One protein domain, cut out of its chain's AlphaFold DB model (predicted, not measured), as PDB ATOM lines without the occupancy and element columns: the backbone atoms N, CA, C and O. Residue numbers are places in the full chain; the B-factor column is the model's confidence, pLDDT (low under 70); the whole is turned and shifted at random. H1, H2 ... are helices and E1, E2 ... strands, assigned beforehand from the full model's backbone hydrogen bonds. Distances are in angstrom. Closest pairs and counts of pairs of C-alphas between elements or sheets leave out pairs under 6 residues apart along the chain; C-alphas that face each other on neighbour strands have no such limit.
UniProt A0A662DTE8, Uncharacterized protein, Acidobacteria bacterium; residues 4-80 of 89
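AT A GLANCE: This is residues 4 to 80 of the 89 residues of an uncharacterized protein of Acidobacteria bacterium (UniProt A0A662DTE8). A twisted four-stranded sheet has the short helix H2 packed on one face; residues 52 to 53 and 57 to 58 fold back along its edge strand E3, and helix H1 only grazes it. The 77 printed residues hold H1 E1 E2 E3 H2 E4 in chain order; the antiparallel sheet runs E3 E2 E1 E4. The class is mixed, the whole compact with a radius of gyration of the C-alphas of 11.8 A, spanning 33 by 26 by 17 A.

HOW THE PARTS SIT: E1 (15 to 22), E2 (29 to 35) and E3 (39 to 45) form a meander, each strand the antiparallel neighbour of the one before: N 19 and O 32 are 3.0 A apart, N 33 and O 41 2.8 A. E4 (73 to 79) is antiparallel to E1, N 20 and O 76 2.8 A apart. H2 (61 to 66) is on the sheet at a height of 8.0 A, along the strands; the closest C-alphas to E2 are Ile 34 and Ile 61, 6.4 A. H1 (4 to 8) only grazes the sheet; 0 of 1 O i to N i+4 and 1 of 2 O i to N i+3 pairs are within hydrogen-bond range, whereas in H2 every O i to N i+4 pair is.

IN THESE COORDINATES: E1 and E3 each measure 20.6 A, E2 19.8 A, E4 17.5 A. C-alpha 4 begins H1 at (152.162, 154.988, 182.197); C-alpha 79 ends E4 at (157.717, 133.055, 169.419).

THE WHOLE: The C-alphas farthest apart, Gly 12 and Pro 24, are 33.6 A apart. The printed part has no cut. The E3 to H2 link is long. Residues 69 to 70 are under 70 in pLDDT.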
ATOM      1  N   LYS A   4     151.631 155.304 180.858       83.25
ATOM      2  CA  LYS A   4     152.162 154.988 182.197       83.25
ATOM      3  C   LYS A   4     151.277 154.022 182.985       83.25
ATOM      4  O   LYS A   4     151.796 153.173 183.699       83.25
ATOM      5  N   THR A   5     149.957 154.171 182.900       81.00
ATOM      6  CA  THR A   5     149.012 153.309 183.622       81.00
ATOM      7  C   THR A   5     148.901 151.955 182.945       81.00
ATOM      8  O   THR A   5     148.914 150.937 183.624       81.00
ATOM      9  N   ALA A   6     148.850 151.935 181.614       79.75
ATOM     10  CA  ALA A   6     148.694 150.697 180.870       79.75
ATOM     11  C   ALA A   6     149.963 149.827 180.912       79.75
ATOM     12  O   ALA A   6     149.875 148.621 181.129       79.75
ATOM     13  N   ALA A   7     151.144 150.449 180.847       87.00
ATOM     14  CA  ALA A   7     152.428 149.759 180.949       87.00
ATOM     15  C   ALA A   7     152.649 149.076 182.312       87.00
ATOM     16  O   ALA A   7     153.368 148.084 182.383       87.00
ATOM     17  N   LYS A   8     152.004 149.539 183.397       91.38
ATOM     18  CA  LYS A   8     152.047 148.826 184.688       91.38
ATOM     19  C   LYS A   8     151.471 147.414 184.590       91.38
ATOM     20  O   LYS A   8     151.947 146.538 185.299       91.38
ATOM     21  N   GLY A   9     150.492 147.190 183.710       90.56
ATOM     22  CA  GLY A   9     149.889 145.873 183.487       90.56
ATOM     23  C   GLY A   9     150.820 144.861 182.812       90.56
ATOM     24  O   GLY A   9     150.483 143.686 182.759       90.56
ATOM     25  N   ILE A  10     151.976 145.307 182.310       94.25
ATOM     26  CA  ILE A  10     153.012 144.450 181.717       94.25
ATOM     27  C   ILE A  10     153.913 143.852 182.810       94.25
ATOM     28  O   ILE A  10     154.476 142.775 182.635       94.25
ATOM     29  N   VAL A  11     154.067 144.537 183.948       95.44
ATOM     30  CA  VAL A  11     154.985 144.111 185.013       95.44
ATOM     31  C   VAL A  11     154.540 142.763 185.579       95.44
ATOM     32  O   VAL A  11     153.418 142.627 186.059       95.44
ATOM     33  N   GLY A  12     155.446 141.784 185.549       96.06
ATOM     34  CA  GLY A  12     155.198 140.425 186.033       96.06
ATOM     35  C   GLY A  12     154.606 139.472 184.993       96.06
ATOM     36  O   GLY A  12     154.443 138.298 185.308       96.06
ATOM     37  N   LYS A  13     154.319 139.937 183.772       96.25
ATOM     38  CA  LYS A  13     153.938 139.057 182.661       96.25
ATOM     39  C   LYS A  13     155.169 138.449 181.992       96.25
ATOM     40  O   LYS A  13     156.209 139.103 181.890       96.25
ATOM     41  N   THR A  14     155.027 137.232 181.478       96.56
ATOM     42  CA  THR A  14     156.051 136.569 180.664       96.56
ATOM     43  C   THR A  14     155.737 136.790 179.193       96.56
ATOM     44  O   THR A  14     154.640 136.473 178.743       96.56
ATOM     45  N   ILE A  15     156.690 137.321 178.428       96.12
ATOM     46  CA  ILE A  15     156.539 137.450 176.974       96.12
ATOM     47  C   ILE A  15     156.737 136.065 176.345       96.12
ATOM     48  O   ILE A  15     157.810 135.478 176.473       96.12
ATOM     49  N   SER A  16     155.714 135.562 175.657       96.44
ATOM     50  CA  SER A  16     155.731 134.301 174.900       96.44
ATOM     51  C   SER A  16     155.904 134.524 173.394       96.44
ATOM     52  O   SER A  16     156.280 133.604 172.666       96.44
ATOM     53  N   GLY A  17     155.679 135.753 172.920       96.44
ATOM     54  CA  GLY A  17     155.899 136.129 171.533       96.44
ATOM     55  C   GLY A  17     155.911 137.635 171.302       96.44
ATOM     56  O   GLY A  17     155.550 138.435 172.167       96.44
ATOM     57  N   LEU A  18     156.339 138.020 170.106       96.38
ATOM     58  CA  LEU A  18     156.417 139.399 169.655       96.38
ATOM     59  C   LEU A  18     156.013 139.482 168.185       96.38
ATOM     60  O   LEU A  18     156.483 138.695 167.370       96.38
ATOM     61  N   VAL A  19     155.177 140.462 167.845       95.81
ATOM     62  CA  VAL A  19     154.793 140.771 166.459       95.81
ATOM     63  C   VAL A  19     155.037 142.252 166.203       95.81
ATOM     64  O   VAL A  19     154.647 143.095 167.009       95.81
ATOM     65  N   VAL A  20     155.655 142.585 165.073       94.62
ATOM     66  CA  VAL A  20     155.792 143.968 164.602       94.62
ATOM     67  C   VAL A  20     154.962 144.138 163.342       94.62
ATOM     68  O   VAL A  20     155.132 143.382 162.380       94.62
ATOM     69  N   LYS A  21     154.084 145.142 163.346       93.50
ATOM     70  CA  LYS A  21     153.323 145.560 162.169       93.50
ATOM     71  C   LYS A  21     153.726 146.953 161.714       93.50
ATOM     72  O   LYS A  21     154.051 147.811 162.537       93.50
ATOM     73  N   GLU A  22     153.674 147.171 160.407       92.25
ATOM     74  CA  GLU A  22     153.843 148.485 159.795       92.25
ATOM     75  C   GLU A  22     152.800 148.749 158.713       92.25
ATOM     76  O   GLU A  22     152.355 147.834 158.015       92.25
ATOM     77  N   GLY A  23     152.457 150.022 158.533       90.31
ATOM     78  CA  GLY A  23     151.501 150.446 157.522       90.31
ATOM     79  C   GLY A  23     151.661 151.913 157.109       90.31
ATOM     80  O   GLY A  23     152.218 152.733 157.842       90.31
ATOM     81  N   PRO A  24     151.173 152.283 155.911       86.44
ATOM     82  CA  PRO A  24     151.263 153.649 155.391       86.44
ATOM     83  C   PRO A  24     150.383 154.660 156.147       86.44
ATOM     84  O   PRO A  24     150.660 155.862 156.110       86.44
ATOM     85  N   THR A  25     149.330 154.200 156.828       82.38
ATOM     86  CA  THR A  25     148.391 155.030 157.598       82.38
ATOM     87  C   THR A  25     148.573 154.817 159.095       82.38
ATOM     88  O   THR A  25     149.016 153.758 159.522       82.38
ATOM     89  N   GLY A  26     148.232 155.824 159.903       75.81
ATOM     90  CA  GLY A  26     148.370 155.735 161.356       75.81
ATOM     91  C   GLY A  26     147.546 154.584 161.962       75.81
ATOM     92  O   GLY A  26     146.408 154.392 161.528       75.81
ATOM     93  N   PRO A  27     148.068 153.874 162.980       84.81
ATOM     94  CA  PRO A  27     149.463 153.883 163.451       84.81
ATOM     95  C   PRO A  27     150.434 153.289 162.412       84.81
ATOM     96  O   PRO A  27     150.163 152.254 161.830       84.81
ATOM     97  N   LYS A  28     151.575 153.946 162.172       88.44
ATOM     98  CA  LYS A  28     152.559 153.545 161.147       88.44
ATOM     99  C   LYS A  28     153.421 152.352 161.547       88.44
ATOM    100  O   LYS A  28     153.843 151.602 160.676       88.44
ATOM    101  N   SER A  29     153.696 152.222 162.841       91.25
ATOM    102  CA  SER A  29     154.490 151.135 163.408       91.25
ATOM    103  C   SER A  29     153.849 150.687 164.713       91.25
ATOM    104  O   SER A  29     153.490 151.521 165.554       91.25
ATOM    105  N   GLN A  30     153.710 149.378 164.875       93.50
ATOM    106  CA  GLN A  30     153.080 148.741 166.023       93.50
ATOM    107  C   GLN A  30     153.958 147.582 166.496       93.50
ATOM    108  O   GLN A  30     154.439 146.793 165.685       93.50
ATOM    109  N   VAL A  31     154.157 147.468 167.806       94.69
ATOM    110  CA  VAL A  31     154.839 146.338 168.444       94.69
ATOM    111  C   VAL A  31     153.868 145.704 169.421       94.69
ATOM    112  O   VAL A  31     153.446 146.342 170.383       94.69
ATOM    113  N   TYR A  32     153.540 144.445 169.185       95.88
ATOM    114  CA  TYR A  32     152.690 143.644 170.044       95.88
ATOM    115  C   TYR A  32     153.557 142.731 170.902       95.88
ATOM    116  O   TYR A  32     154.344 141.941 170.376       95.88
ATOM    117  N   LEU A  33     153.401 142.835 172.217       96.81
ATOM    118  CA  LEU A  33     153.903 141.861 173.177       96.81
ATOM    119  C   LEU A  33     152.801 140.837 173.424       96.81
ATOM    120  O   LEU A  33     151.709 141.221 173.840       96.81
ATOM    121  N   ILE A  34     153.085 139.565 173.176       97.12
ATOM    122  CA  ILE A  34     152.173 138.451 173.440       97.12
ATOM    123  C   ILE A  34     152.653 137.769 174.717       97.12
ATOM    124  O   ILE A  34     153.853 137.530 174.878       97.12
ATOM    125  N   PHE A  35     151.731 137.487 175.629       97.00
ATOM    126  CA  PHE A  35     152.033 136.902 176.929       97.00
ATOM    127  C   PHE A  35     151.598 135.434 177.008       97.00
ATOM    128  O   PHE A  35     150.751 134.971 176.243       97.00
ATOM    129  N   ASP A  36     152.201 134.676 177.921       96.56
ATOM    130  CA  ASP A  36     151.895 133.255 178.155       96.56
ATOM    131  C   ASP A  36     150.510 133.008 178.784       96.56
ATOM    132  O   ASP A  36     150.001 131.892 178.742       96.56
ATOM    133  N   ASP A  37     149.869 134.056 179.304       96.25
ATOM    134  CA  ASP A  37     148.527 134.028 179.893       96.25
ATOM    135  C   ASP A  37     147.395 134.343 178.895       96.25
ATOM    136  O   ASP A  37     146.282 134.687 179.302       96.25
ATOM    137  N   ASN A  38     147.662 134.209 177.589       96.25
ATOM    138  CA  ASN A  38     146.719 134.497 176.501       96.25
ATOM    139  C   ASN A  38     146.188 135.944 176.533       96.25
ATOM    140  O   ASN A  38     144.996 136.214 176.341       96.25
ATOM    141  N   THR A  39     147.094 136.883 176.805       97.06
ATOM    142  CA  THR A  39     146.855 138.316 176.652       97.06
ATOM    143  C   THR A  39     147.941 138.955 175.793       97.06
ATOM    144  O   THR A  39     149.022 138.391 175.608       97.06
ATOM    145  N   TYR A  40     147.683 140.163 175.296       96.94
ATOM    146  CA  TYR A  40     148.669 140.947 174.564       96.94
ATOM    147  C   TYR A  40     148.627 142.435 174.928       96.94
ATOM    148  O   TYR A  40     147.662 142.946 175.501       96.94
ATOM    149  N   PHE A  41     149.704 143.141 174.591       95.81
ATOM    150  CA  PHE A  41     149.825 144.591 174.715       95.81
ATOM    151  C   PHE A  41     150.402 145.182 173.433       95.81
ATOM    152  O   PHE A  41     151.395 144.681 172.918       95.81
ATOM    153  N   GLU A  42     149.832 146.280 172.953       94.31
ATOM    154  CA  GLU A  42     150.305 147.002 171.776       94.31
ATOM    155  C   GLU A  42     151.022 148.290 172.190       94.31
ATOM    156  O   GLU A  42     150.455 149.138 172.879       94.31
ATOM    157  N   PHE A  43     152.242 148.492 171.703       93.44
ATOM    158  CA  PHE A  43     152.835 149.817 171.537       93.44
ATOM    159  C   PHE A  43     152.592 150.293 170.115       93.44
ATOM    160  O   PHE A  43     152.810 149.533 169.175       93.44
ATOM    161  N   PHE A  44     152.218 151.557 169.938       90.44
ATOM    162  CA  PHE A  44     152.006 152.104 168.603       90.44
ATOM    163  C   PHE A  44     152.554 153.515 168.441       90.44
ATOM    164  O   PHE A  44     152.715 154.291 169.395       90.44
ATOM    165  N   SER A  45     152.846 153.850 167.188       88.81
ATOM    166  CA  SER A  45     153.310 155.167 166.801       88.81
ATOM    167  C   SER A  45     152.833 155.590 165.421       88.81
ATOM    168  O   SER A  45     152.704 154.778 164.514       88.81
ATOM    169  N   SER A  46     152.633 156.895 165.245       85.81
ATOM    170  CA  SER A  46     152.503 157.555 163.940       85.81
ATOM    171  C   SER A  46     153.824 158.179 163.443       85.81
ATOM    172  O   SER A  46     153.838 158.832 162.398       85.81
ATOM    173  N   SER A  47     154.923 158.020 164.189       82.38
ATOM    174  CA  SER A  47     156.263 158.582 163.945       82.38
ATOM    175  C   SER A  47     157.375 157.595 164.356       82.38
ATOM    176  O   SER A  47     157.103 156.448 164.687       82.38
ATOM    177  N   TYR A  48     158.644 158.018 164.359       75.75
ATOM    178  CA  TYR A  48     159.797 157.148 164.664       75.75
ATOM    179  C   TYR A  48     159.970 156.763 166.151       75.75
ATOM    180  O   TYR A  48     160.926 156.082 166.506       75.75
ATOM    181  N   TRP A  49     159.089 157.218 167.042       82.62
ATOM    182  CA  TRP A  49     159.165 156.989 168.491       82.62
ATOM    183  C   TRP A  49     157.831 156.485 169.012       82.62
ATOM    184  O   TRP A  49     156.800 156.947 168.536       82.62
ATOM    185  N   ILE A  50     157.822 155.598 170.009       83.38
ATOM    186  CA  ILE A  50     156.581 155.120 170.641       83.38
ATOM    187  C   ILE A  50     155.761 156.326 171.124       83.38
ATOM    188  O   ILE A  50     156.251 157.143 171.905       83.38
ATOM    189  N   GLN A  51     154.520 156.449 170.650       86.44
ATOM    190  CA  GLN A  51     153.626 157.548 171.031       86.44
ATOM    191  C   GLN A  51     152.684 157.139 172.159       86.44
ATOM    192  O   GLN A  51     152.403 157.933 173.055       86.44
ATOM    193  N   SER A  52     152.181 155.906 172.114       88.31
ATOM    194  CA  SER A  52     151.237 155.391 173.099       88.31
ATOM    195  C   SER A  52     151.279 153.860 173.137       88.31
ATOM    196  O   SER A  52     152.047 153.222 172.418       88.31
ATOM    197  N   GLY A  53     150.455 153.279 174.003       88.62
ATOM    198  CA  GLY A  53     150.119 151.864 173.966       88.62
ATOM    199  C   GLY A  53     148.639 151.624 174.250       88.62
ATOM    200  O   GLY A  53     147.912 152.557 174.621       88.62
ATOM    201  N   SER A  54     148.204 150.386 174.042       88.62
ATOM    202  CA  SER A  54     146.869 149.896 174.376       88.62
ATOM    203  C   SER A  54     146.733 149.640 175.882       88.62
ATOM    204  O   SER A  54     147.608 149.974 176.673       88.62
ATOM    205  N   GLN A  55     145.609 149.055 176.289       91.44
ATOM    206  CA  GLN A  55     145.498 148.303 177.542       91.44
ATOM    207  C   GLN A  55     145.996 146.861 177.342       91.44
ATOM    208  O   GLN A  55     146.309 146.473 176.217       91.44
ATOM    209  N   ILE A  56     146.041 146.064 178.412       94.44
ATOM    210  CA  ILE A  56     146.166 144.607 178.271       94.44
ATOM    211  C   ILE A  56     144.872 144.087 177.644       94.44
ATOM    212  O   ILE A  56     143.793 144.282 178.206       94.44
ATOM    213  N   CYS A  57     144.991 143.464 176.479       94.12
ATOM    214  CA  CYS A  57     143.876 142.907 175.725       94.12
ATOM    215  C   CYS A  57     143.873 141.376 175.850       94.12
ATOM    216  O   CYS A  57     144.948 140.776 175.915       94.12
ATOM    217  N   PRO A  58     142.698 140.727 175.896       95.94
ATOM    218  CA  PRO A  58     142.617 139.274 175.779       95.94
ATOM    219  C   PRO A  58     143.007 138.834 174.363       95.94
ATOM    220  O   PRO A  58     142.687 139.531 173.404       95.94
ATOM    221  N   GLY A  59     143.654 137.677 174.240       95.56
ATOM    222  CA  GLY A  59     144.043 137.091 172.958       95.56
ATOM    223  C   GLY A  59     145.531 136.767 172.873       95.56
ATOM    224  O   GLY A  59     146.345 137.255 173.658       95.56
ATOM    225  N   GLY A  60     145.872 135.928 171.899       94.38
ATOM    226  CA  GLY A  60     147.232 135.469 171.639       94.38
ATOM    227  C   GLY A  60     147.755 135.935 170.284       94.38
ATOM    228  O   GLY A  60     147.282 136.914 169.707       94.38
ATOM    229  N   ILE A  61     148.736 135.205 169.758       93.75
ATOM    230  CA  ILE A  61     149.373 135.542 168.483       93.75
ATOM    231  C   ILE A  61     148.394 135.549 167.304       93.75
ATOM    232  O   ILE A  61     148.509 136.409 166.438       93.75
ATOM    233  N   ASP A  62     147.409 134.649 167.290       94.00
ATOM    234  CA  ASP A  62     146.424 134.567 166.206       94.00
ATOM    235  C   ASP A  62     145.500 135.784 166.189       94.00
ATOM    236  O   ASP A  62     145.321 136.400 165.140       94.00
ATOM    237  N   GLU A  63     145.037 136.223 167.366       94.94
ATOM    238  CA  GLU A  63     144.292 137.478 167.499       94.94
ATOM    239  C   GLU A  63     145.140 138.642 166.985       94.94
ATOM    240  O   GLU A  63     144.687 139.427 166.163       94.94
ATOM    241  N   VAL A  64     146.412 138.726 167.391       93.69
ATOM    242  CA  VAL A  64     147.315 139.780 166.915       93.69
ATOM    243  C   VAL A  64     147.529 139.704 165.404       93.69
ATOM    244  O   VAL A  64     147.616 140.754 164.774       93.69
ATOM    245  N   ARG A  65     147.604 138.519 164.789       92.88
ATOM    246  CA  ARG A  65     147.759 138.367 163.332       92.88
ATOM    247  C   ARG A  65     146.563 138.947 162.587       92.88
ATOM    248  O   ARG A  65     146.763 139.728 161.656       92.88
ATOM    249  N   GLU A  66     145.359 138.645 163.057       90.62
ATOM    250  CA  GLU A  66     144.094 139.108 162.477       90.62
ATOM    251  C   GLU A  66     143.759 140.563 162.845       90.62
ATOM    252  O   GLU A  66     143.058 141.252 162.106       90.62
ATOM    253  N   PHE A  67     144.294 141.065 163.960       86.19
ATOM    254  CA  PHE A  67     143.972 142.386 164.485       86.19
ATOM    255  C   PHE A  67     144.549 143.517 163.626       86.19
ATOM    256  O   PHE A  67     145.765 143.687 163.508       86.19
ATOM    257  N   GLY A  68     143.667 144.355 163.090       73.38
ATOM    258  CA  GLY A  68     144.016 145.519 162.278       73.38
ATOM    259  C   GLY A  68     143.502 145.389 160.847       73.38
ATOM    260  O   GLY A  68     143.512 144.318 160.256       73.38
ATOM    261  N   ASN A  69     143.039 146.503 160.285       65.31
ATOM    262  CA  ASN A  69     142.598 146.550 158.895       65.31
ATOM    263  C   ASN A  69     143.806 146.739 157.954       65.31
ATOM    264  O   ASN A  69     144.794 147.385 158.323       65.31
ATOM    265  N   ASP A  70     143.703 146.223 156.724       62.56
ATOM    266  CA  ASP A  70     144.562 146.585 155.582       62.56
ATOM    267  C   ASP A  70     144.669 148.127 155.540       62.56
ATOM    268  O   ASP A  70     143.621 148.786 155.535       62.56
ATOM    269  N   PRO A  71     145.870 148.742 155.636       82.38
ATOM    270  CA  PRO A  71     147.167 148.261 155.139       82.38
ATOM    271  C   PRO A  71     148.257 147.884 156.158       82.38
ATOM    272  O   PRO A  71     149.439 147.952 155.813       82.38
ATOM    273  N   GLN A  72     147.920 147.486 157.389       87.56
ATOM    274  CA  GLN A  72     148.939 147.007 158.340       87.56
ATOM    275  C   GLN A  72     149.475 145.623 157.947       87.56
ATOM    276  O   GLN A  72     148.707 144.681 157.753       87.56
ATOM    277  N   ARG A  73     150.800 145.479 157.857       91.31
ATOM    278  CA  ARG A  73     151.487 144.233 157.486       91.31
ATOM    279  C   ARG A  73     152.414 143.783 158.597       91.31
ATOM    280  O   ARG A  73     153.133 144.603 159.154       91.31
ATOM    281  N   ILE A  74     152.445 142.482 158.869       93.81
ATOM    282  CA  ILE A  74     153.436 141.886 159.769       93.81
ATOM    283  C   ILE A  74     154.794 141.911 159.069       93.81
ATOM    284  O   ILE A  74     154.947 141.337 157.992       93.81
ATOM    285  N   ILE A  75     155.767 142.583 159.679       94.44
ATOM    286  CA  ILE A  75     157.144 142.672 159.172       94.44
ATOM    287  C   ILE A  75     158.132 141.852 160.006       94.44
ATOM    288  O   ILE A  75     159.241 141.577 159.555       94.44
ATOM    289  N   PHE A  76     157.737 141.460 161.217       94.62
ATOM    290  CA  PHE A  76     158.521 140.606 162.098       94.62
ATOM    291  C   PHE A  76     157.595 139.838 163.039       94.62
ATOM    292  O   PHE A  76     156.621 140.394 163.550       94.62
ATOM    293  N   GLU A  77     157.932 138.582 163.297       94.94
ATOM    294  CA  GLU A  77     157.264 137.725 164.269       94.94
ATOM    295  C   GLU A  77     158.308 136.816 164.929       94.94
ATOM    296  O   GLU A  77     159.159 136.249 164.244       94.94
ATOM    297  N   ALA A  78     158.247 136.684 166.252       94.44
ATOM    298  CA  ALA A  78     159.050 135.736 167.014       94.44
ATOM    299  C   ALA A  78     158.209 135.107 168.125       94.44
ATOM    300  O   ALA A  78     157.453 135.798 168.806       94.44
ATOM    301  N   THR A  79     158.372 133.806 168.341       91.25
ATOM    302  CA  THR A  79     157.717 133.055 169.419       91.25
ATOM    303  C   THR A  79     158.765 132.362 170.278       91.25
ATOM    304  O   THR A  79     159.864 132.066 169.808       91.25
ATOM    305  N   ALA A  80     158.435 132.076 171.538       81.88
ATOM    306  CA  ALA A  80     159.314 131.321 172.430       81.88
ATOM    307  C   ALA A  80     159.676 129.928 171.874       81.88
ATOM    308  O   ALA A  80     160.763 129.429 172.142       81.88
TER     309      ALA A  80